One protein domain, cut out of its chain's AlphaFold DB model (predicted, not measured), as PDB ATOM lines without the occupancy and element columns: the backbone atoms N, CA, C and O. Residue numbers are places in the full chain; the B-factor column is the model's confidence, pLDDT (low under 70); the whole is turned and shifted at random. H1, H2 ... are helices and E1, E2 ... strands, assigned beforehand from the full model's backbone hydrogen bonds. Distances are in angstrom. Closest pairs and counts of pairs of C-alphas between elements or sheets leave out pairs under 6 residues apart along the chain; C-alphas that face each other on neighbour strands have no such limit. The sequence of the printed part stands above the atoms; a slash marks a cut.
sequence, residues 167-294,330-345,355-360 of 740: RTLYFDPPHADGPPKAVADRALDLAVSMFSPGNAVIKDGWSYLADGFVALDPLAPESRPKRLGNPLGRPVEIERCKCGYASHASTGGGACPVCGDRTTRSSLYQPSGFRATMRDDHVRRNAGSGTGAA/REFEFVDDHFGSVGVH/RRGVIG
ATOM      1  N   ARG A 167     164.530 213.502 143.909       89.69
ATOM      2  CA  ARG A 167     164.782 213.135 145.295       89.69
ATOM      3  C   ARG A 167     166.144 213.641 145.707       89.69
ATOM      4  O   ARG A 167     167.125 213.485 144.981       89.69
ATOM      5  N   THR A 168     166.165 214.207 146.899       92.06
ATOM      6  CA  THR A 168     167.359 214.767 147.516       92.06
ATOM      7  C   THR A 168     167.954 213.757 148.484       92.06
ATOM      8  O   THR A 168     167.231 213.128 149.263       92.06
ATOM      9  N   LEU A 169     169.274 213.618 148.439       93.75
ATOM     10  CA  LEU A 169     170.074 213.098 149.535       93.75
ATOM     11  C   LEU A 169     170.369 214.245 150.500       93.75
ATOM     12  O   LEU A 169     170.986 215.242 150.117       93.75
ATOM     13  N   TYR A 170     169.959 214.088 151.750       93.56
ATOM     14  CA  TYR A 170     170.251 215.024 152.826       93.56
ATOM     15  C   TYR A 170     171.359 214.487 153.727       93.56
ATOM     16  O   TYR A 170     171.373 213.313 154.078       93.56
ATOM     17  N   PHE A 171     172.258 215.358 154.161       92.38
ATOM     18  CA  PHE A 171     173.079 215.100 155.332       92.38
ATOM     19  C   PHE A 171     172.238 215.440 156.563       92.38
ATOM     20  O   PHE A 171     171.927 216.612 156.770       92.38
ATOM     21  N   ASP A 172     171.820 214.426 157.314       88.31
ATOM     22  CA  ASP A 172     170.876 214.519 158.433       88.31
ATOM     23  C   ASP A 172     171.508 213.943 159.711       88.31
ATOM     24  O   ASP A 172     171.163 212.829 160.114       88.31
ATOM     25  N   PRO A 173     172.483 214.647 160.315       81.56
ATOM     26  CA  PRO A 173     173.155 214.156 161.507       81.56
ATOM     27  C   PRO A 173     172.224 214.217 162.736       81.56
ATOM     28  O   PRO A 173     171.220 214.943 162.733       81.56
ATOM     29  N   PRO A 174     172.548 213.501 163.827       75.88
ATOM     30  CA  PRO A 174     171.831 213.627 165.093       75.88
ATOM     31  C   PRO A 174     171.742 215.093 165.557       75.88
ATOM     32  O   PRO A 174     172.656 215.885 165.354       75.88
ATOM     33  N   HIS A 175     170.638 215.471 166.213       63.69
ATOM     34  CA  HIS A 175     170.235 216.874 166.452       63.69
ATOM     35  C   HIS A 175     171.281 217.766 167.162       63.69
ATOM     36  O   HIS A 175     171.170 218.995 167.106       63.69
ATOM     37  N   ALA A 176     172.280 217.178 167.826       59.00
ATOM     38  CA  ALA A 176     173.402 217.899 168.425       59.00
ATOM     39  C   ALA A 176     174.284 218.624 167.385       59.00
ATOM     40  O   ALA A 176     174.879 219.649 167.713       59.00
ATOM     41  N   ASP A 177     174.300 218.155 166.133       61.84
ATOM     42  CA  ASP A 177     175.282 218.556 165.115       61.84
ATOM     43  C   ASP A 177     174.717 219.488 164.021       61.84
ATOM     44  O   ASP A 177     175.433 219.903 163.106       61.84
ATOM     45  N   GLY A 178     173.440 219.877 164.129       73.50
ATOM     46  CA  GLY A 178     172.801 220.895 163.284       73.50
ATOM     47  C   GLY A 178     171.608 220.399 162.454       73.50
ATOM     48  O   GLY A 178     171.214 219.240 162.548       73.50
ATOM     49  N   PRO A 179     170.971 221.291 161.670       82.31
ATOM     50  CA  PRO A 179     169.832 220.927 160.831       82.31
ATOM     51  C   PRO A 179     170.267 220.122 159.591       82.31
ATOM     52  O   PRO A 179     171.377 220.344 159.095       82.31
ATOM     53  N   PRO A 180     169.385 219.259 159.043       87.31
ATOM     54  CA  PRO A 180     169.611 218.597 157.765       87.31
ATOM     55  C   PRO A 180     170.008 219.558 156.636       87.31
ATOM     56  O   PRO A 180     169.430 220.638 156.506       87.31
ATOM     57  N   LYS A 181     170.948 219.142 155.778       89.31
ATOM     58  CA  LYS A 181     171.428 219.922 154.621       89.31
ATOM     59  C   LYS A 181     171.338 219.125 153.328       89.31
ATOM     60  O   LYS A 181     171.708 217.956 153.305       89.31
ATOM     61  N   ALA A 182     170.896 219.754 152.243       91.12
ATOM     62  CA  ALA A 182     170.837 219.107 150.934       91.12
ATOM     63  C   ALA A 182     172.250 218.852 150.375       91.12
ATOM     64  O   ALA A 182     173.073 219.763 150.247       91.12
ATOM     65  N   VAL A 183     172.534 217.599 150.021       90.69
ATOM     66  CA  VAL A 183     173.805 217.181 149.420       90.69
ATOM     67  C   VAL A 183     173.645 217.130 147.909       90.69
ATOM     68  O   VAL A 183     174.257 217.923 147.201       90.69
ATOM     69  N   ALA A 184     172.802 216.245 147.391       91.44
ATOM     70  CA  ALA A 184     172.662 216.056 145.954       91.44
ATOM     71  C   ALA A 184     171.243 215.637 145.582       91.44
ATOM     72  O   ALA A 184     170.577 214.953 146.353       91.44
ATOM     73  N   ASP A 185     170.838 215.977 144.360       90.69
ATOM     74  CA  ASP A 185     169.507 215.687 143.834       90.69
ATOM     75  C   ASP A 185     169.600 214.819 142.581       90.69
ATOM     76  O   ASP A 185     170.446 215.056 141.711       90.69
ATOM     77  N   ARG A 186     168.728 213.815 142.466       87.06
ATOM     78  CA  ARG A 186     168.599 212.952 141.280       87.06
ATOM     79  C   ARG A 186     167.139 212.571 141.054       87.06
ATOM     80  O   ARG A 186     166.348 212.561 141.994       87.06
ATOM     81  N   ALA A 187     166.776 212.247 139.814       86.06
ATOM     82  CA  ALA A 187     165.494 211.599 139.531       86.06
ATOM     83  C   ALA A 187     165.396 210.263 140.297       86.06
ATOM     84  O   ALA A 187     166.416 209.608 140.517       86.06
ATOM     85  N   LEU A 188     164.196 209.890 140.757       88.25
ATOM     86  CA  LEU A 188     164.006 208.767 141.685       88.25
ATOM     87  C   LEU A 188     164.534 207.425 141.141       88.25
ATOM     88  O   LEU A 188     165.134 206.686 141.912       88.25
ATOM     89  N   ASP A 189     164.390 207.135 139.845       82.19
ATOM     90  CA  ASP A 189     164.971 205.947 139.182       82.19
ATOM     91  C   ASP A 189     166.487 205.838 139.331       82.19
ATOM     92  O   ASP A 189     167.017 204.746 139.524       82.19
ATOM     93  N   LEU A 190     167.190 206.965 139.257       81.75
ATOM     94  CA  LEU A 190     168.631 207.012 139.470       81.75
ATOM     95  C   LEU A 190     168.965 207.046 140.963       81.75
ATOM     96  O   LEU A 190     169.928 206.411 141.394       81.75
ATOM     97  N   ALA A 191     168.171 207.758 141.763       88.38
ATOM     98  CA  ALA A 191     168.394 207.932 143.194       88.38
ATOM     99  C   ALA A 191     168.297 206.605 143.962       88.38
ATOM    100  O   ALA A 191     169.120 206.357 144.838       88.38
ATOM    101  N   VAL A 192     167.376 205.707 143.588       89.69
ATOM    102  CA  VAL A 192     167.273 204.363 144.194       89.69
ATOM    103  C   VAL A 192     168.509 203.497 143.946       89.69
ATOM    104  O   VAL A 192     168.677 202.488 144.620       89.69
ATOM    105  N   SER A 193     169.382 203.899 143.018       84.50
ATOM    106  CA  SER A 193     170.731 203.356 142.834       84.50
ATOM    107  C   SER A 193     171.751 204.185 143.593       84.50
ATOM    108  O   SER A 193     172.356 203.735 144.559       84.50
ATOM    109  N   MET A 194     171.920 205.438 143.175       82.69
ATOM    110  CA  MET A 194     173.045 206.282 143.563       82.69
ATOM    111  C   MET A 194     173.010 206.661 145.040       82.69
ATOM    112  O   MET A 194     174.061 206.775 145.658       82.69
ATOM    113  N   PHE A 195     171.813 206.859 145.591       90.75
ATOM    114  CA  PHE A 195     171.586 207.239 146.984       90.75
ATOM    115  C   PHE A 195     171.090 206.059 147.823       90.75
ATOM    116  O   PHE A 195     170.669 206.249 148.960       90.75
ATOM    117  N   SER A 196     171.119 204.839 147.276       89.94
ATOM    118  CA  SER A 196     170.783 203.642 148.040       89.94
ATOM    119  C   SER A 196     171.672 203.530 149.281       89.94
ATOM    120  O   SER A 196     172.877 203.777 149.179       89.94
ATOM    121  N   PRO A 197     171.125 203.057 150.414       89.00
ATOM    122  CA  PRO A 197     171.921 202.716 151.584       89.00
ATOM    123  C   PRO A 197     173.127 201.834 151.223       89.00
ATOM    124  O   PRO A 197     172.977 200.888 150.445       89.00
ATOM    125  N   GLY A 198     174.306 202.176 151.752       82.88
ATOM    126  CA  GLY A 198     175.595 201.535 151.447       82.88
ATOM    127  C   GLY A 198     176.412 202.198 150.326       82.88
ATOM    128  O   GLY A 198     177.583 201.856 150.144       82.88
ATOM    129  N   ASN A 199     175.841 203.159 149.592       84.44
ATOM    130  CA  ASN A 199     176.565 203.950 148.594       84.44
ATOM    131  C   ASN A 199     176.991 205.311 149.163       84.44
ATOM    132  O   ASN A 199     176.250 205.954 149.906       84.44
ATOM    133  N   ALA A 200     178.187 205.754 148.789       85.25
ATOM    134  CA  ALA A 200     178.747 207.051 149.128       85.25
ATOM    135  C   ALA A 200     178.573 208.052 147.974       85.25
ATOM    136  O   ALA A 200     178.805 207.749 146.798       85.25
ATOM    137  N   VAL A 201     178.181 209.277 148.322       86.38
ATOM    138  CA  VAL A 201     178.075 210.412 147.398       86.38
ATOM    139  C   VAL A 201     179.153 211.428 147.731       86.38
ATOM    140  O   VAL A 201     179.248 211.875 148.869       86.38
ATOM    141  N   ILE A 202     179.944 211.818 146.732       84.94
ATOM    142  CA  ILE A 202     181.023 212.793 146.907       84.94
ATOM    143  C   ILE A 202     180.513 214.194 146.557       84.94
ATOM    144  O   ILE A 202     180.000 214.414 145.456       84.94
ATOM    145  N   LYS A 203     180.681 215.149 147.475       84.94
ATOM    146  CA  LYS A 203     180.406 216.574 147.252       84.94
ATOM    147  C   LYS A 203     181.318 217.443 148.116       84.94
ATOM    148  O   LYS A 203     181.471 217.188 149.303       84.94
ATOM    149  N   ASP A 204     181.896 218.484 147.516       84.69
ATOM    150  CA  ASP A 204     182.753 219.470 148.196       84.69
ATOM    151  C   ASP A 204     183.916 218.839 148.993       84.69
ATOM    152  O   ASP A 204     184.260 219.291 150.082       84.69
ATOM    153  N   GLY A 205     184.501 217.759 148.459       82.50
ATOM    154  CA  GLY A 205     185.586 217.005 149.103       82.50
ATOM    155  C   GLY A 205     185.138 216.053 150.218       82.50
ATOM    156  O   GLY A 205     185.968 215.324 150.746       82.50
ATOM    157  N   TRP A 206     183.845 216.020 150.547       86.81
ATOM    158  CA  TRP A 206     183.266 215.108 151.529       86.81
ATOM    159  C   TRP A 206     182.591 213.916 150.850       86.81
ATOM    160  O   TRP A 206     181.934 214.061 149.817       86.81
ATOM    161  N   SER A 207     182.711 212.750 151.470       89.25
ATOM    162  CA  SER A 207     182.019 211.509 151.144       89.25
ATOM    163  C   SER A 207     180.869 211.305 152.134       89.25
ATOM    164  O   SER A 207     181.067 211.261 153.346       89.25
ATOM    165  N   TYR A 208     179.644 211.229 151.615       90.69
ATOM    166  CA  TYR A 208     178.408 211.062 152.380       90.69
ATOM    167  C   TYR A 208     177.883 209.641 152.186       90.69
ATOM    168  O   TYR A 208     177.395 209.321 151.101       90.69
ATOM    169  N   LEU A 209     177.966 208.795 153.216       89.44
ATOM    170  CA  LEU A 209     177.450 207.426 153.155       89.44
ATOM    171  C   LEU A 209     175.937 207.436 153.376       89.44
ATOM    172  O   LEU A 209     175.472 207.753 154.470       89.44
ATOM    173  N   ALA A 210     175.172 207.073 152.350       90.94
ATOM    174  CA  ALA A 210     173.737 206.897 152.499       90.94
ATOM    175  C   ALA A 210     173.450 205.712 153.433       90.94
ATOM    176  O   ALA A 210     173.994 204.620 153.254       90.94
ATOM    177  N   ASP A 211     172.570 205.923 154.408       90.88
ATOM    178  CA  ASP A 211     172.220 204.933 155.438       90.88
ATOM    179  C   ASP A 211     170.710 204.834 155.692       90.88
ATOM    180  O   ASP A 211     170.258 204.080 156.554       90.88
ATOM    181  N   GLY A 212     169.901 205.596 154.953       92.25
ATOM    182  CA  GLY A 212     168.470 205.622 155.187       92.25
ATOM    183  C   GLY A 212     167.717 206.667 154.381       92.25
ATOM    184  O   GLY A 212     168.158 207.149 153.336       92.25
ATOM    185  N   PHE A 213     166.550 207.028 154.899       94.75
ATOM    186  CA  PHE A 213     165.536 207.811 154.213       94.75
ATOM    187  C   PHE A 213     164.957 208.878 155.128       94.75
ATOM    188  O   PHE A 213     164.736 208.667 156.324       94.75
ATOM    189  N   VAL A 214     164.653 210.029 154.540       93.12
ATOM    190  CA  VAL A 214     164.058 211.164 155.240       93.12
ATOM    191  C   VAL A 214     163.079 211.885 154.326       93.12
ATOM    192  O   VAL A 214     163.276 211.954 153.118       93.12
ATOM    193  N   ALA A 215     162.022 212.434 154.914       90.50
ATOM    194  CA  ALA A 215     161.050 213.260 154.222       90.50
ATOM    195  C   ALA A 215     161.136 214.678 154.778       90.50
ATOM    196  O   ALA A 215     160.811 214.902 155.946       90.50
ATOM    197  N   LEU A 216     161.580 215.630 153.961       86.81
ATOM    198  CA  LEU A 216     161.680 217.042 154.328       86.81
ATOM    199  C   LEU A 216     160.829 217.890 153.392       86.81
ATOM    200  O   LEU A 216     160.697 217.584 152.211       86.81
ATOM    201  N   ASP A 217     160.239 218.945 153.945       81.81
ATOM    202  CA  ASP A 217     159.526 219.966 153.188       81.81
ATOM    203  C   ASP A 217     160.561 220.813 152.431       81.81
ATOM    204  O   ASP A 217     161.306 221.555 153.078       81.81
ATOM    205  N   PRO A 218     160.629 220.723 151.089       72.12
ATOM    206  CA  PRO A 218     161.643 221.431 150.308       72.12
ATOM    207  C   PRO A 218     161.460 222.955 150.351       72.12
ATOM    208  O   PRO A 218     162.351 223.694 149.948       72.12
ATOM    209  N   LEU A 219     160.306 223.439 150.824       74.69
ATOM    210  CA  LEU A 219     160.010 224.863 150.967       74.69
ATOM    211  C   LEU A 219     160.257 225.379 152.389       74.69
ATOM    212  O   LEU A 219     160.133 226.581 152.636       74.69
ATOM    213  N   ALA A 220     160.571 224.497 153.341       75.81
ATOM    214  CA  ALA A 220     160.941 224.926 154.678       75.81
ATOM    215  C   ALA A 220     162.327 225.596 154.648       75.81
ATOM    216  O   ALA A 220     163.234 225.090 153.988       75.81
ATOM    217  N   PRO A 221     162.532 226.712 155.375       76.69
ATOM    218  CA  PRO A 221     163.855 227.315 155.498       76.69
ATOM    219  C   PRO A 221     164.870 226.307 156.048       76.69
ATOM    220  O   PRO A 221     164.563 225.614 157.016       76.69
ATOM    221  N   GLU A 222     166.096 226.283 155.519       74.31
ATOM    222  CA  GLU A 222     167.165 225.390 156.010       74.31
ATOM    223  C   GLU A 222     167.458 225.582 157.507       74.31
ATOM    224  O   GLU A 222     167.821 224.645 158.212       74.31
ATOM    225  N   SER A 223     167.240 226.794 158.027       76.06
ATOM    226  CA  SER A 223     167.372 227.103 159.454       76.06
ATOM    227  C   SER A 223     166.287 226.459 160.326       76.06
ATOM    228  O   SER A 223     166.412 226.433 161.549       76.06
ATOM    229  N   ARG A 224     165.182 226.005 159.726       79.62
ATOM    230  CA  ARG A 224     164.041 225.384 160.405       79.62
ATOM    231  C   ARG A 224     163.421 224.303 159.506       79.62
ATOM    232  O   ARG A 224     162.305 224.492 159.009       79.62
ATOM    233  N   PRO A 225     164.118 223.170 159.312       82.50
ATOM    234  CA  PRO A 225     163.627 222.100 158.464       82.50
ATOM    235  C   PRO A 225     162.345 221.512 159.051       82.50
ATOM    236  O   PRO A 225     162.197 221.357 160.267       82.50
ATOM    237  N   LYS A 226     161.402 221.174 158.174       84.81
ATOM    238  CA  LYS A 226     160.133 220.557 158.553       84.81
ATOM    239  C   LYS A 226     160.077 219.148 157.980       84.81
ATOM    240  O   LYS A 226     160.115 218.976 156.767       84.81
ATOM    241  N   ARG A 227     159.968 218.148 158.854       85.38
ATOM    242  CA  ARG A 227     159.848 216.741 158.452       85.38
ATOM    243  C   ARG A 227     158.423 216.403 158.018       85.38
ATOM    244  O   ARG A 227     157.455 216.880 158.612       85.38
ATOM    245  N   LEU A 228     158.304 215.582 156.979       74.31
ATOM    246  CA  LEU A 228     157.053 215.208 156.324       74.31
ATOM    247  C   LEU A 228     156.736 213.718 156.532       74.31
ATOM    248  O   LEU A 228     156.953 212.910 155.645       74.31
ATOM    249  N   GLY A 229     156.151 213.341 157.672       80.50
ATOM    250  CA  GLY A 229     155.596 211.990 157.868       80.50
ATOM    251  C   GLY A 229     156.560 210.828 157.554       80.50
ATOM    252  O   GLY A 229     157.760 210.934 157.780       80.50
ATOM    253  N   ASN A 230     156.018 209.702 157.069       86.00
ATOM    254  CA  ASN A 230     156.780 208.478 156.774       86.00
ATOM    255  C   ASN A 230     157.583 208.607 155.457       86.00
ATOM    256  O   ASN A 230     156.956 208.694 154.394       86.00
ATOM    257  N   PRO A 231     158.929 208.516 155.485       89.50
ATOM    258  CA  PRO A 231     159.768 208.751 154.313       89.50
ATOM    259  C   PRO A 231     159.683 207.686 153.224       89.50
ATOM    260  O   PRO A 231     159.953 208.004 152.064       89.50
ATOM    261  N   LEU A 232     159.268 206.464 153.564       89.81
ATOM    262  CA  LEU A 232     159.112 205.356 152.618       89.81
ATOM    263  C   LEU A 232     157.730 205.311 151.947       89.81
ATOM    264  O   LEU A 232     157.527 204.559 150.995       89.81
ATOM    265  N   GLY A 233     156.768 206.098 152.438       85.56
ATOM    266  CA  GLY A 233     155.383 206.032 151.976       85.56
ATOM    267  C   GLY A 233     154.710 204.685 152.274       85.56
ATOM    268  O   GLY A 233     155.104 203.953 153.186       85.56
ATOM    269  N   ARG A 234     153.636 204.379 151.537       85.69
ATOM    270  CA  ARG A 234     152.968 203.068 151.588       85.69
ATOM    271  C   ARG A 234     153.638 202.119 150.587       85.69
ATOM    272  O   ARG A 234     153.925 202.574 149.480       85.69
ATOM    273  N   PRO A 235     153.862 200.843 150.943       89.00
ATOM    274  CA  PRO A 235     154.417 199.879 150.007       89.00
ATOM    275  C   PRO A 235     153.420 199.526 148.900       89.00
ATOM    276  O   PRO A 235     152.205 199.512 149.118       89.00
ATOM    277  N   VAL A 236     153.963 199.193 147.734       88.06
ATOM    278  CA  VAL A 236     153.257 198.583 146.607       88.06
ATOM    279  C   VAL A 236     153.746 197.147 146.475       88.06
ATOM    280  O   VAL A 236     154.945 196.906 146.382       88.06
ATOM    281  N   GLU A 237     152.831 196.186 146.457       89.50
ATOM    282  CA  GLU A 237     153.200 194.783 146.270       89.50
ATOM    283  C   GLU A 237     153.514 194.507 144.797       89.50
ATOM    284  O   GLU A 237     152.664 194.694 143.919       89.50
ATOM    285  N   ILE A 238     154.729 194.032 144.528       87.38
ATOM    286  CA  ILE A 238     155.182 193.660 143.186       87.38
ATOM    287  C   ILE A 238     155.536 192.178 143.119       87.38
ATOM    288  O   ILE A 238     155.898 191.554 144.115       87.38
ATOM    289  N   GLU A 239     155.449 191.614 141.921       87.56
ATOM    290  CA  GLU A 239     155.781 190.227 141.625       87.56
ATOM    291  C   GLU A 239     156.812 190.172 140.493       87.56
ATOM    292  O   GLU A 239     156.593 190.743 139.427       87.56
ATOM    293  N   ARG A 240     157.950 189.505 140.713       85.94
ATOM    294  CA  ARG A 240     159.072 189.430 139.764       85.94
ATOM    295  C   ARG A 240     159.517 187.992 139.505       85.94
ATOM    296  O   ARG A 240     159.323 187.108 140.333       85.94
ATOM    297  N   CYS A 241     160.153 187.746 138.366       82.69
ATOM    298  CA  CYS A 241     160.814 186.479 138.046       82.69
ATOM    299  C   CYS A 241     162.210 186.734 137.469       82.69
ATOM    300  O   CYS A 241     162.421 187.711 136.752       82.69
ATOM    301  N   LYS A 242     163.139 185.790 137.674       78.75
ATOM    302  CA  LYS A 242     164.501 185.823 137.108       78.75
ATOM    303  C   LYS A 242     164.532 185.939 135.579       78.75
ATOM    304  O   LYS A 242     165.520 186.390 135.010       78.75
ATOM    305  N   CYS A 243     163.455 185.560 134.887       73.31
ATOM    306  CA  CYS A 243     163.359 185.740 133.441       73.31
ATOM    307  C   CYS A 243     163.141 187.208 133.008       73.31
ATOM    308  O   CYS A 243     163.252 187.491 131.813       73.31
ATOM    309  N   GLY A 244     162.883 188.140 133.932       74.31
ATOM    310  CA  GLY A 244     162.549 189.544 133.645       74.31
ATOM    311  C   GLY A 244     161.043 189.824 133.580       74.31
ATOM    312  O   GLY A 244     160.628 190.833 133.026       74.31
ATOM    313  N   TYR A 245     160.207 188.916 134.091       80.38
ATOM    314  CA  TYR A 245     158.800 189.224 134.358       80.38
ATOM    315  C   TYR A 245     158.722 190.123 135.594       80.38
ATOM    316  O   TYR A 245     159.343 189.800 136.606       80.38
ATOM    317  N   ALA A 246     157.954 191.205 135.523       81.81
ATOM    318  CA  ALA A 246     157.660 192.089 136.646       81.81
ATOM    319  C   ALA A 246     156.217 192.586 136.519       81.81
ATOM    320  O   ALA A 246     155.850 193.077 135.459       81.81
ATOM    321  N   SER A 247     155.389 192.483 137.552       81.69
ATOM    322  CA  SER A 247     154.013 192.993 137.554       81.69
ATOM    323  C   SER A 247     153.636 193.546 138.921       81.69
ATOM    324  O   SER A 247     154.278 193.244 139.927       81.69
ATOM    325  N   HIS A 248     152.543 194.306 138.984       76.38
ATOM    326  CA  HIS A 248     151.850 194.512 140.256       76.38
ATOM    327  C   HIS A 248     151.301 193.170 140.725       76.38
ATOM    328  O   HIS A 248     150.764 192.400 139.920       76.38
ATOM    329  N   ALA A 249     151.465 192.856 142.004       65.00
ATOM    330  CA  ALA A 249     150.973 191.601 142.538       65.00
ATOM    331  C   ALA A 249     149.438 191.652 142.617       65.00
ATOM    332  O   ALA A 249     148.866 192.254 143.525       65.00
ATOM    333  N   SER A 250     148.740 190.984 141.695       55.56
ATOM    334  CA  SER A 250     147.346 190.602 141.937       55.56
ATOM    335  C   SER A 250     147.293 189.531 143.034       55.56
ATOM    336  O   SER A 250     148.239 188.761 143.225       55.56
ATOM    337  N   THR A 251     146.202 189.465 143.793       44.06
ATOM    338  CA  THR A 251     145.968 188.439 144.822       44.06
ATOM    339  C   THR A 251     146.041 187.029 144.217       44.06
ATOM    340  O   THR A 251     145.067 186.560 143.639       44.06
ATOM    341  N   GLY A 252     147.199 186.365 144.327       51.44
ATOM    342  CA  GLY A 252     147.443 185.006 143.829       51.44
ATOM    343  C   GLY A 252     148.888 184.805 143.373       51.44
ATOM    344  O   GLY A 252     149.230 185.183 142.258       51.44
ATOM    345  N   GLY A 253     149.748 184.261 144.244       54.53
ATOM    346  CA  GLY A 253     151.119 183.883 143.877       54.53
ATOM    347  C   GLY A 253     151.083 182.748 142.861       54.53
ATOM    348  O   GLY A 253     150.440 181.728 143.116       54.53
ATOM    349  N   GLY A 254     151.711 182.947 141.703       70.50
ATOM    350  CA  GLY A 254     151.579 182.059 140.550       70.50
ATOM    351  C   GLY A 254     152.911 181.630 139.939       70.50
ATOM    352  O   GLY A 254     153.971 182.178 140.231       70.50
ATOM    353  N   ALA A 255     152.847 180.629 139.062       82.44
ATOM    354  CA  ALA A 255     153.929 180.337 138.130       82.44
ATOM    355  C   ALA A 255     154.086 181.503 137.142       82.44
ATOM    356  O   ALA A 255     153.098 182.081 136.684       82.44
ATOM    357  N   CYS A 256     155.324 181.840 136.792       80.88
ATOM    358  CA  CYS A 256     155.629 182.888 135.833       80.88
ATOM    359  C   CYS A 256     154.977 182.557 134.479       80.88
ATOM    360  O   CYS A 256     155.236 181.479 133.938       80.88
ATOM    361  N   PRO A 257     154.211 183.477 133.860       77.69
ATOM    362  CA  PRO A 257     153.533 183.208 132.589       77.69
ATOM    363  C   PRO A 257     154.496 183.051 131.401       77.69
ATOM    364  O   PRO A 257     154.063 182.737 130.295       77.69
ATOM    365  N   VAL A 258     155.795 183.296 131.608       77.50
ATOM    366  CA  VAL A 258     156.824 183.208 130.568       77.50
ATOM    367  C   VAL A 258     157.604 181.902 130.626       77.50
ATOM    368  O   VAL A 258     157.706 181.213 129.616       77.50
ATOM    369  N   CYS A 259     158.202 181.586 131.777       76.50
ATOM    370  CA  CYS A 259     159.057 180.406 131.937       76.50
ATOM    371  C   CYS A 259     158.437 179.305 132.802       76.50
ATOM    372  O   CYS A 259     158.991 178.217 132.854       76.50
ATOM    373  N   GLY A 260     157.313 179.561 133.473       79.25
ATOM    374  CA  GLY A 260     156.700 178.621 134.415       79.25
ATOM    375  C   GLY A 260     157.364 178.576 135.796       79.25
ATOM    376  O   GLY A 260     156.795 177.981 136.706       79.25
ATOM    377  N   ASP A 261     158.515 179.231 135.985       83.88
ATOM    378  CA  ASP A 261     159.215 179.275 137.276       83.88
ATOM    379  C   ASP A 261     158.424 180.042 138.343       83.88
ATOM    380  O   ASP A 261     157.577 180.882 138.036       83.88
ATOM    381  N   ARG A 262     158.740 179.814 139.622       85.69
ATOM    382  CA  ARG A 262     158.106 180.540 140.731       85.69
ATOM    383  C   ARG A 262     158.450 182.032 140.684       85.69
ATOM    384  O   ARG A 262     159.611 182.405 140.501       85.69
ATOM    385  N   THR A 263     157.449 182.881 140.884       87.44
ATOM    386  CA  THR A 263     157.641 184.319 141.074       87.44
ATOM    387  C   THR A 263     158.033 184.645 142.520       87.44
ATOM    388  O   THR A 263     157.710 183.915 143.461       87.44
ATOM    389  N   THR A 264     158.743 185.757 142.699       85.69
ATOM    390  CA  THR A 264     159.080 186.349 143.999       85.69
ATOM    391  C   THR A 264     158.221 187.586 144.213       85.69
ATOM    392  O   THR A 264     158.086 188.403 143.303       85.69
ATOM    393  N   ARG A 265     157.649 187.725 145.410       88.50
ATOM    394  CA  ARG A 265     156.878 188.902 145.816       88.50
ATOM    395  C   ARG A 265     157.683 189.729 146.799       88.50
ATOM    396  O   ARG A 265     158.277 189.148 147.702       88.50
ATOM    397  N   SER A 266     157.645 191.044 146.629       88.75
ATOM    398  CA  SER A 266     158.318 191.987 147.518       88.75
ATOM    399  C   SER A 266     157.483 193.255 147.678       88.75
ATOM    400  O   SER A 266     156.842 193.715 146.728       88.75
ATOM    401  N   SER A 267     157.547 193.850 148.866       92.12
ATOM    402  CA  SER A 267     156.982 195.171 149.137       92.12
ATOM    403  C   SER A 267     157.921 196.253 148.596       92.12
ATOM    404  O   SER A 267     159.026 196.435 149.108       92.12
ATOM    405  N   LEU A 268     157.494 196.968 147.554       92.06
ATOM    406  CA  LEU A 268     158.233 198.069 146.936       92.06
ATOM    407  C   LEU A 268     157.891 199.402 147.606       92.06
ATOM    408  O   LEU A 268     156.736 199.825 147.615       92.06
ATOM    409  N   TYR A 269     158.906 200.100 148.098       92.31
ATOM    410  CA  TYR A 269     158.803 201.445 148.652       92.31
ATOM    411  C   TYR A 269     159.341 202.476 147.655       92.31
ATOM    412  O   TYR A 269     160.353 202.243 146.995       92.31
ATOM    413  N   GLN A 270     158.678 203.632 147.562       92.06
ATOM    414  CA  GLN A 270     159.111 204.770 146.742       92.06
ATOM    415  C   GLN A 270     159.538 205.914 147.677       92.06
ATOM    416  O   GLN A 270     158.673 206.693 148.099       92.06
ATOM    417  N   PRO A 271     160.832 206.011 148.047       92.12
ATOM    418  CA  PRO A 271     161.292 206.993 149.020       92.12
ATOM    419  C   PRO A 271     161.003 208.434 148.590       92.12
ATOM    420  O   PRO A 271     161.122 208.797 147.418       92.12
ATOM    421  N   SER A 272     160.648 209.273 149.559       89.31
ATOM    422  CA  SER A 272     160.456 210.723 149.378       89.31
ATOM    423  C   SER A 272     161.757 211.528 149.487       89.31
ATOM    424  O   SER A 272     161.834 212.639 148.970       89.31
ATOM    425  N   GLY A 273     162.797 210.937 150.073       92.31
ATOM    426  CA  GLY A 273     164.143 211.488 150.168       92.31
ATOM    427  C   GLY A 273     165.090 210.487 150.827       92.31
ATOM    428  O   GLY A 273     164.657 209.528 151.473       92.31
ATOM    429  N   PHE A 274     166.384 210.703 150.638       94.50
ATOM    430  CA  PHE A 274     167.461 209.860 151.154       94.50
ATOM    431  C   PHE A 274     168.235 210.623 152.221       94.50
ATOM    432  O   PHE A 274     168.229 211.858 152.226       94.50
ATOM    433  N   ARG A 275     168.921 209.911 153.114       93.12
ATOM    434  CA  ARG A 275     169.758 210.539 154.136       93.12
ATOM    435  C   ARG A 275     171.126 209.867 154.275       93.12
ATOM    436  O   ARG A 275     171.273 208.675 154.008       93.12
ATOM    437  N   ALA A 276     172.077 210.657 154.748       92.06
ATOM    438  CA  ALA A 276     173.357 210.235 155.291       92.06
ATOM    439  C   ALA A 276     173.511 210.861 156.682       92.06
ATOM    440  O   ALA A 276     173.395 212.084 156.812       92.06
ATOM    441  N   THR A 277     173.767 210.060 157.713       88.94
ATOM    442  CA  THR A 277     174.042 210.567 159.072       88.94
ATOM    443  C   THR A 277     175.521 210.893 159.273       88.94
ATOM    444  O   THR A 277     175.861 211.768 160.069       88.94
ATOM    445  N   MET A 278     176.404 210.242 158.510       84.75
ATOM    446  CA  MET A 278     177.855 210.403 158.589       84.75
ATOM    447  C   MET A 278     178.443 210.956 157.290       84.75
ATOM    448  O   MET A 278     177.945 210.703 156.190       84.75
ATOM    449  N   ARG A 279     179.545 211.696 157.435       86.75
ATOM    450  CA  ARG A 279     180.415 212.103 156.332       86.75
ATOM    451  C   ARG A 279     181.878 212.029 156.745       86.75
ATOM    452  O   ARG A 279     182.184 212.258 157.914       86.75
ATOM    453  N   ASP A 280     182.758 211.791 155.787       83.06
ATOM    454  CA  ASP A 280     184.210 211.835 155.965       83.06
ATOM    455  C   ASP A 280     184.919 212.461 154.758       83.06
ATOM    456  O   ASP A 280     184.293 212.803 153.756       83.06
ATOM    457  N   ASP A 281     186.220 212.693 154.892       80.44
ATOM    458  CA  ASP A 281     187.106 213.280 153.882       80.44
ATOM    459  C   ASP A 281     187.880 212.218 153.076       80.44
ATOM    460  O   ASP A 281     188.694 212.546 152.211       80.44
ATOM    461  N   HIS A 282     187.600 210.936 153.315       73.94
ATOM    462  CA  HIS A 282     188.171 209.820 152.571       73.94
ATOM    463  C   HIS A 282     187.203 209.319 151.495       73.94
ATOM    464  O   HIS A 282     185.995 209.214 151.699       73.94
ATOM    465  N   VAL A 283     187.733 208.959 150.326       60.91
ATOM    466  CA  VAL A 283     186.921 208.349 149.265       60.91
ATOM    467  C   VAL A 283     186.594 206.912 149.663       60.91
ATOM    468  O   VAL A 283     187.428 206.016 149.535       60.91
ATOM    469  N   ARG A 284     185.368 206.674 150.138       59.06
ATOM    470  CA  ARG A 284     184.865 205.312 150.345       59.06
ATOM    471  C   ARG A 284     184.551 204.665 148.998       59.06
ATOM    472  O   ARG A 284     183.885 205.270 148.155       59.06
ATOM    473  N   ARG A 285     184.982 203.414 148.797       53.91
ATOM    474  CA  ARG A 285     184.460 202.603 147.687       53.91
ATOM    475  C   ARG A 285     183.005 202.265 147.994       53.91
ATOM    476  O   ARG A 285     182.684 201.822 149.095       53.91
ATOM    477  N   ASN A 286     182.126 202.484 147.023       54.28
ATOM    478  CA  ASN A 286     180.719 202.125 147.161       54.28
ATOM    479  C   ASN A 286     180.598 200.615 147.355       54.28
ATOM    480  O   ASN A 286     181.084 199.857 146.516       54.28
ATOM    481  N   ALA A 287     179.876 200.183 148.394       50.16
ATOM    482  CA  ALA A 287     179.544 198.770 148.574       50.16
ATOM    483  C   ALA A 287     178.669 198.247 147.418       50.16
ATOM    484  O   ALA A 287     178.530 197.037 147.246       50.16
ATOM    485  N   GLY A 288     178.122 199.148 146.591       51.88
ATOM    486  CA  GLY A 288     177.576 198.856 145.275       51.88
ATOM    487  C   GLY A 288     176.275 198.077 145.360       51.88
ATOM    488  O   GLY A 288     176.175 196.987 144.793       51.88
ATOM    489  N   SER A 289     175.256 198.603 146.040       49.66
ATOM    490  CA  SER A 289     173.897 198.078 145.868       49.66
ATOM    491  C   SER A 289     173.427 198.411 144.443       49.66
ATOM    492  O   SER A 289     172.864 199.465 144.153       49.66
ATOM    493  N   GLY A 290     173.762 197.537 143.495       52.00
ATOM    494  CA  GLY A 290     173.379 197.705 142.102       52.00
ATOM    495  C   GLY A 290     171.858 197.700 141.982       52.00
ATOM    496  O   GLY A 290     171.208 196.729 142.357       52.00
ATOM    497  N   THR A 291     171.290 198.770 141.438       52.91
ATOM    498  CA  THR A 291     169.943 198.718 140.859       52.91
ATOM    499  C   THR A 291     169.957 197.873 139.599       52.91
ATOM    500  O   THR A 291     170.878 197.994 138.788       52.91
ATOM    501  N   GLY A 292     168.894 197.102 139.378       53.56
ATOM    502  CA  GLY A 292     168.600 196.600 138.039       53.56
ATOM    503  C   GLY A 292     168.321 197.747 137.059       53.56
ATOM    504  O   GLY A 292     168.048 198.878 137.468       53.56
ATOM    505  N   ALA A 293     168.378 197.454 135.759       58.75
ATOM    506  CA  ALA A 293     167.828 198.354 134.746       58.75
ATOM    507  C   ALA A 293     166.315 198.553 134.973       58.75
ATOM    508  O   ALA A 293     165.674 197.746 135.650       58.75
ATOM    509  N   ALA A 294     165.741 199.621 134.412       57.41
ATOM    510  CA  ALA A 294     164.291 199.776 134.397       57.41
ATOM    511  C   ALA A 294     163.642 198.570 133.701       57.41
ATOM    512  O   ALA A 294     164.125 198.122 132.661       57.41
ATOM    513  N   ARG A 330     168.634 190.520 148.623       81.88
ATOM    514  CA  ARG A 330     168.529 190.402 150.095       81.88
ATOM    515  C   ARG A 330     167.372 191.195 150.707       81.88
ATOM    516  O   ARG A 330     167.002 190.936 151.854       81.88
ATOM    517  N   GLU A 331     166.799 192.122 149.939       88.25
ATOM    518  CA  GLU A 331     165.918 193.185 150.429       88.25
ATOM    519  C   GLU A 331     166.632 194.117 151.431       88.25
ATOM    520  O   GLU A 331     167.772 193.891 151.846       88.25
ATOM    521  N   PHE A 332     165.992 195.230 151.771       88.88
ATOM    522  CA  PHE A 332     166.443 196.162 152.800       88.88
ATOM    523  C   PHE A 332     165.695 195.899 154.106       88.88
ATOM    524  O   PHE A 332     164.502 195.595 154.095       88.88
ATOM    525  N   GLU A 333     166.393 196.060 155.229       91.62
ATOM    526  CA  GLU A 333     165.816 196.010 156.571       91.62
ATOM    527  C   GLU A 333     165.641 197.434 157.104       91.62
ATOM    528  O   GLU A 333     166.594 198.096 157.511       91.62
ATOM    529  N   PHE A 334     164.404 197.924 157.058       91.25
ATOM    530  CA  PHE A 334     164.035 199.276 157.449       91.25
ATOM    531  C   PHE A 334     163.694 199.348 158.937       91.25
ATOM    532  O   PHE A 334     162.796 198.648 159.426       91.25
ATOM    533  N   VAL A 335     164.352 200.270 159.634       89.19
ATOM    534  CA  VAL A 335     164.170 200.531 161.063       89.19
ATOM    535  C   VAL A 335     163.775 201.990 161.250       89.19
ATOM    536  O   VAL A 335     164.421 202.883 160.705       89.19
ATOM    537  N   ASP A 336     162.694 202.235 161.992       87.06
ATOM    538  CA  ASP A 336     162.343 203.601 162.382       87.06
ATOM    539  C   ASP A 336     163.451 204.170 163.266       87.06
ATOM    540  O   ASP A 336     163.879 203.540 164.231       87.06
ATOM    541  N   ASP A 337     163.904 205.366 162.924       81.62
ATOM    542  CA  ASP A 337     165.035 206.018 163.561       81.62
ATOM    543  C   ASP A 337     164.645 207.442 163.997       81.62
ATOM    544  O   ASP A 337     163.477 207.856 163.958       81.62
ATOM    545  N   HIS A 338     165.620 208.209 164.469       72.94
ATOM    546  CA  HIS A 338     165.434 209.514 165.063       72.94
ATOM    547  C   HIS A 338     164.574 210.453 164.205       72.94
ATOM    548  O   HIS A 338     164.667 210.528 162.976       72.94
ATOM    549  N   PHE A 339     163.721 211.225 164.877       72.12
ATOM    550  CA  PHE A 339     162.920 212.292 164.267       72.12
ATOM    551  C   PHE A 339     162.007 211.839 163.110       72.12
ATOM    552  O   PHE A 339     161.656 212.650 162.258       72.12
ATOM    553  N   GLY A 340     161.592 210.569 163.073       78.94
ATOM    554  CA  GLY A 340     160.697 210.051 162.029       78.94
ATOM    555  C   GLY A 340     161.390 209.801 160.687       78.94
ATOM    556  O   GLY A 340     160.729 209.757 159.651       78.94
ATOM    557  N   SER A 341     162.716 209.673 160.699       87.81
ATOM    558  CA  SER A 341     163.477 209.129 159.575       87.81
ATOM    559  C   SER A 341     163.584 207.604 159.685       87.81
ATOM    560  O   SER A 341     163.167 207.019 160.682       87.81
ATOM    561  N   VAL A 342     164.067 206.950 158.630       91.12
ATOM    562  CA  VAL A 342     164.164 205.486 158.568       91.12
ATOM    563  C   VAL A 342     165.586 205.101 158.201       91.12
ATOM    564  O   VAL A 342     166.063 205.504 157.146       91.12
ATOM    565  N   GLY A 343     166.246 204.319 159.049       89.75
ATOM    566  CA  GLY A 343     167.574 203.767 158.793       89.75
ATOM    567  C   GLY A 343     167.530 202.376 158.176       89.75
ATOM    568  O   GLY A 343     166.522 201.668 158.272       89.75
ATOM    569  N   VAL A 344     168.641 201.977 157.562       87.56
ATOM    570  CA  VAL A 344     168.899 200.612 157.096       87.56
ATOM    571  C   VAL A 344     170.093 200.051 157.853       87.56
ATOM    572  O   VAL A 344     171.172 200.634 157.821       87.56
ATOM    573  N   HIS A 345     169.894 198.914 158.516       73.94
ATOM    574  CA  HIS A 345     170.941 198.231 159.275       73.94
ATOM    575  C   HIS A 345     171.426 196.997 158.510       73.94
ATOM    576  O   HIS A 345     170.646 196.315 157.843       73.94
ATOM    577  N   ARG A 355     161.044 196.232 159.226       88.75
ATOM    578  CA  ARG A 355     160.221 196.125 158.013       88.75
ATOM    579  C   ARG A 355     161.138 195.730 156.862       88.75
ATOM    580  O   ARG A 355     162.146 196.391 156.653       88.75
ATOM    581  N   ARG A 356     160.786 194.697 156.101       90.56
ATOM    582  CA  ARG A 356     161.561 194.268 154.929       90.56
ATOM    583  C   ARG A 356     160.912 194.728 153.633       90.56
ATOM    584  O   ARG A 356     159.691 194.880 153.562       90.56
ATOM    585  N   GLY A 357     161.734 194.984 152.627       91.19
ATOM    586  CA  GLY A 357     161.269 195.216 151.268       91.19
ATOM    587  C   GLY A 357     162.326 195.853 150.383       91.19
ATOM    588  O   GLY A 357     163.502 195.936 150.724       91.19
ATOM    589  N   VAL A 358     161.896 196.306 149.219       92.38
ATOM    590  CA  VAL A 358     162.767 196.822 148.160       92.38
ATOM    591  C   VAL A 358     162.465 198.298 147.919       92.38
ATOM    592  O   VAL A 358     161.367 198.760 148.229       92.38
ATOM    593  N   ILE A 359     163.417 199.059 147.382       91.94
ATOM    594  CA  ILE A 359     163.179 200.462 146.996       91.94
ATOM    595  C   ILE A 359     163.111 200.584 145.478       91.94
ATOM    596  O   ILE A 359     163.738 199.807 144.760       91.94
ATOM    597  N   GLY A 360     162.366 201.559 144.969       91.00
ATOM    598  CA  GLY A 360     162.275 201.751 143.528       91.00
ATOM    599  C   GLY A 360     161.419 202.924 143.083       91.00
ATOM    600  O   GLY A 360     161.074 203.801 143.875       91.00
TER     601      GLY A 360
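What this domain is: This is residues 167 to 294, 330 to 345 and 355 to 360 of the 740 residues of the protein "DUF1998 domain-containing protein" of Raineyella sp. CBA3103 (UniProt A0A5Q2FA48). At one end of an elongated domain two small three-stranded sheets, E2 E1 E8 and E3 E4 E9, form a sandwich with crossed strands, and the short helix H1 packs on E1. From there a strongly twisted six-stranded sheet reaches toward the other end, where E5, E6 and the loop of residues 249 to 263 lie. That sheet runs E6 E5 E7 E12 E10 E11 and is mixed, like E2 E1 E8, while E3 E4 E9 is antiparallel. The printed part has 150 residues with one named helix and twelve named strands, in the order E1, E2, H1, then E3 to E12; it is mostly strand, with under half of the residues in named elements. It is compact, with a radius of gyration of the C-alphas of 16.9 A, and spans 54 by 32 by 24 A.

How they stand to each other: Start at E1, residues 167 to 171, a hairpin with E2, residues 181 to 187; N 169 and O 184 are 2.8 A apart. Next, H1, residues 188 to 194, lies over E1 at a height over the sheet of 7.2 A, with 2 of its 3 O i to N i+4 pairs within hydrogen-bond range. E3, residues 200 to 203, and E4, residues 206 to 209, form a hairpin, with N 201 and O 208 2.9 A apart. E5, residues 236 to 240, forms a hairpin with E6, residues 246 to 248, where N 239 and O 247 are 2.8 A apart. E7, residues 264 to 269, is antiparallel to E5, with N 266 and O 238 3.1 A apart. E8, residues 274 to 276, is parallel to E1, with N 170 and O 274 2.9 A apart, and runs on at 58 degrees into E9, residues 278 to 280. E9 is antiparallel to E4, with N 207 and O 280 2.8 A apart. The two sheets of the sandwich, face to face, have strands at 70 degrees to each other. E10, residues 332 to 336, and E11, residues 342 to 344, form a hairpin, with N 335 and O 343 2.9 A apart. E12, residues 355 to 360, is antiparallel to E10, with N 334 and O 355 2.8 A apart, and parallel to E7, with N 269 and O 358 2.8 A apart. H1 only grazes this sheet; its closest C-alphas to E12 are Val 192 and Gly 360, 5.7 A.

Where its parts are: Find C-alpha 167 at (164.782, 213.135, 145.295), where E1 begins. E2 is 18.2 A long, E7 15.8 A and E12 15.7 A, ending at C-alpha 360 (162.275, 201.751, 143.528).

The domain as a whole: The C-alphas farthest apart, Ser 223 and Gly 260, are 55.6 A apart. Residues 295 to 329 and 346 to 354 are not printed, with C-alpha gaps of 18.8 A and 11.0 A. The links E4 to E5 and E6 to E7 are long. The model's pLDDT is under 70 at residues 175 to 177, 249 to 253 and 283 to 294.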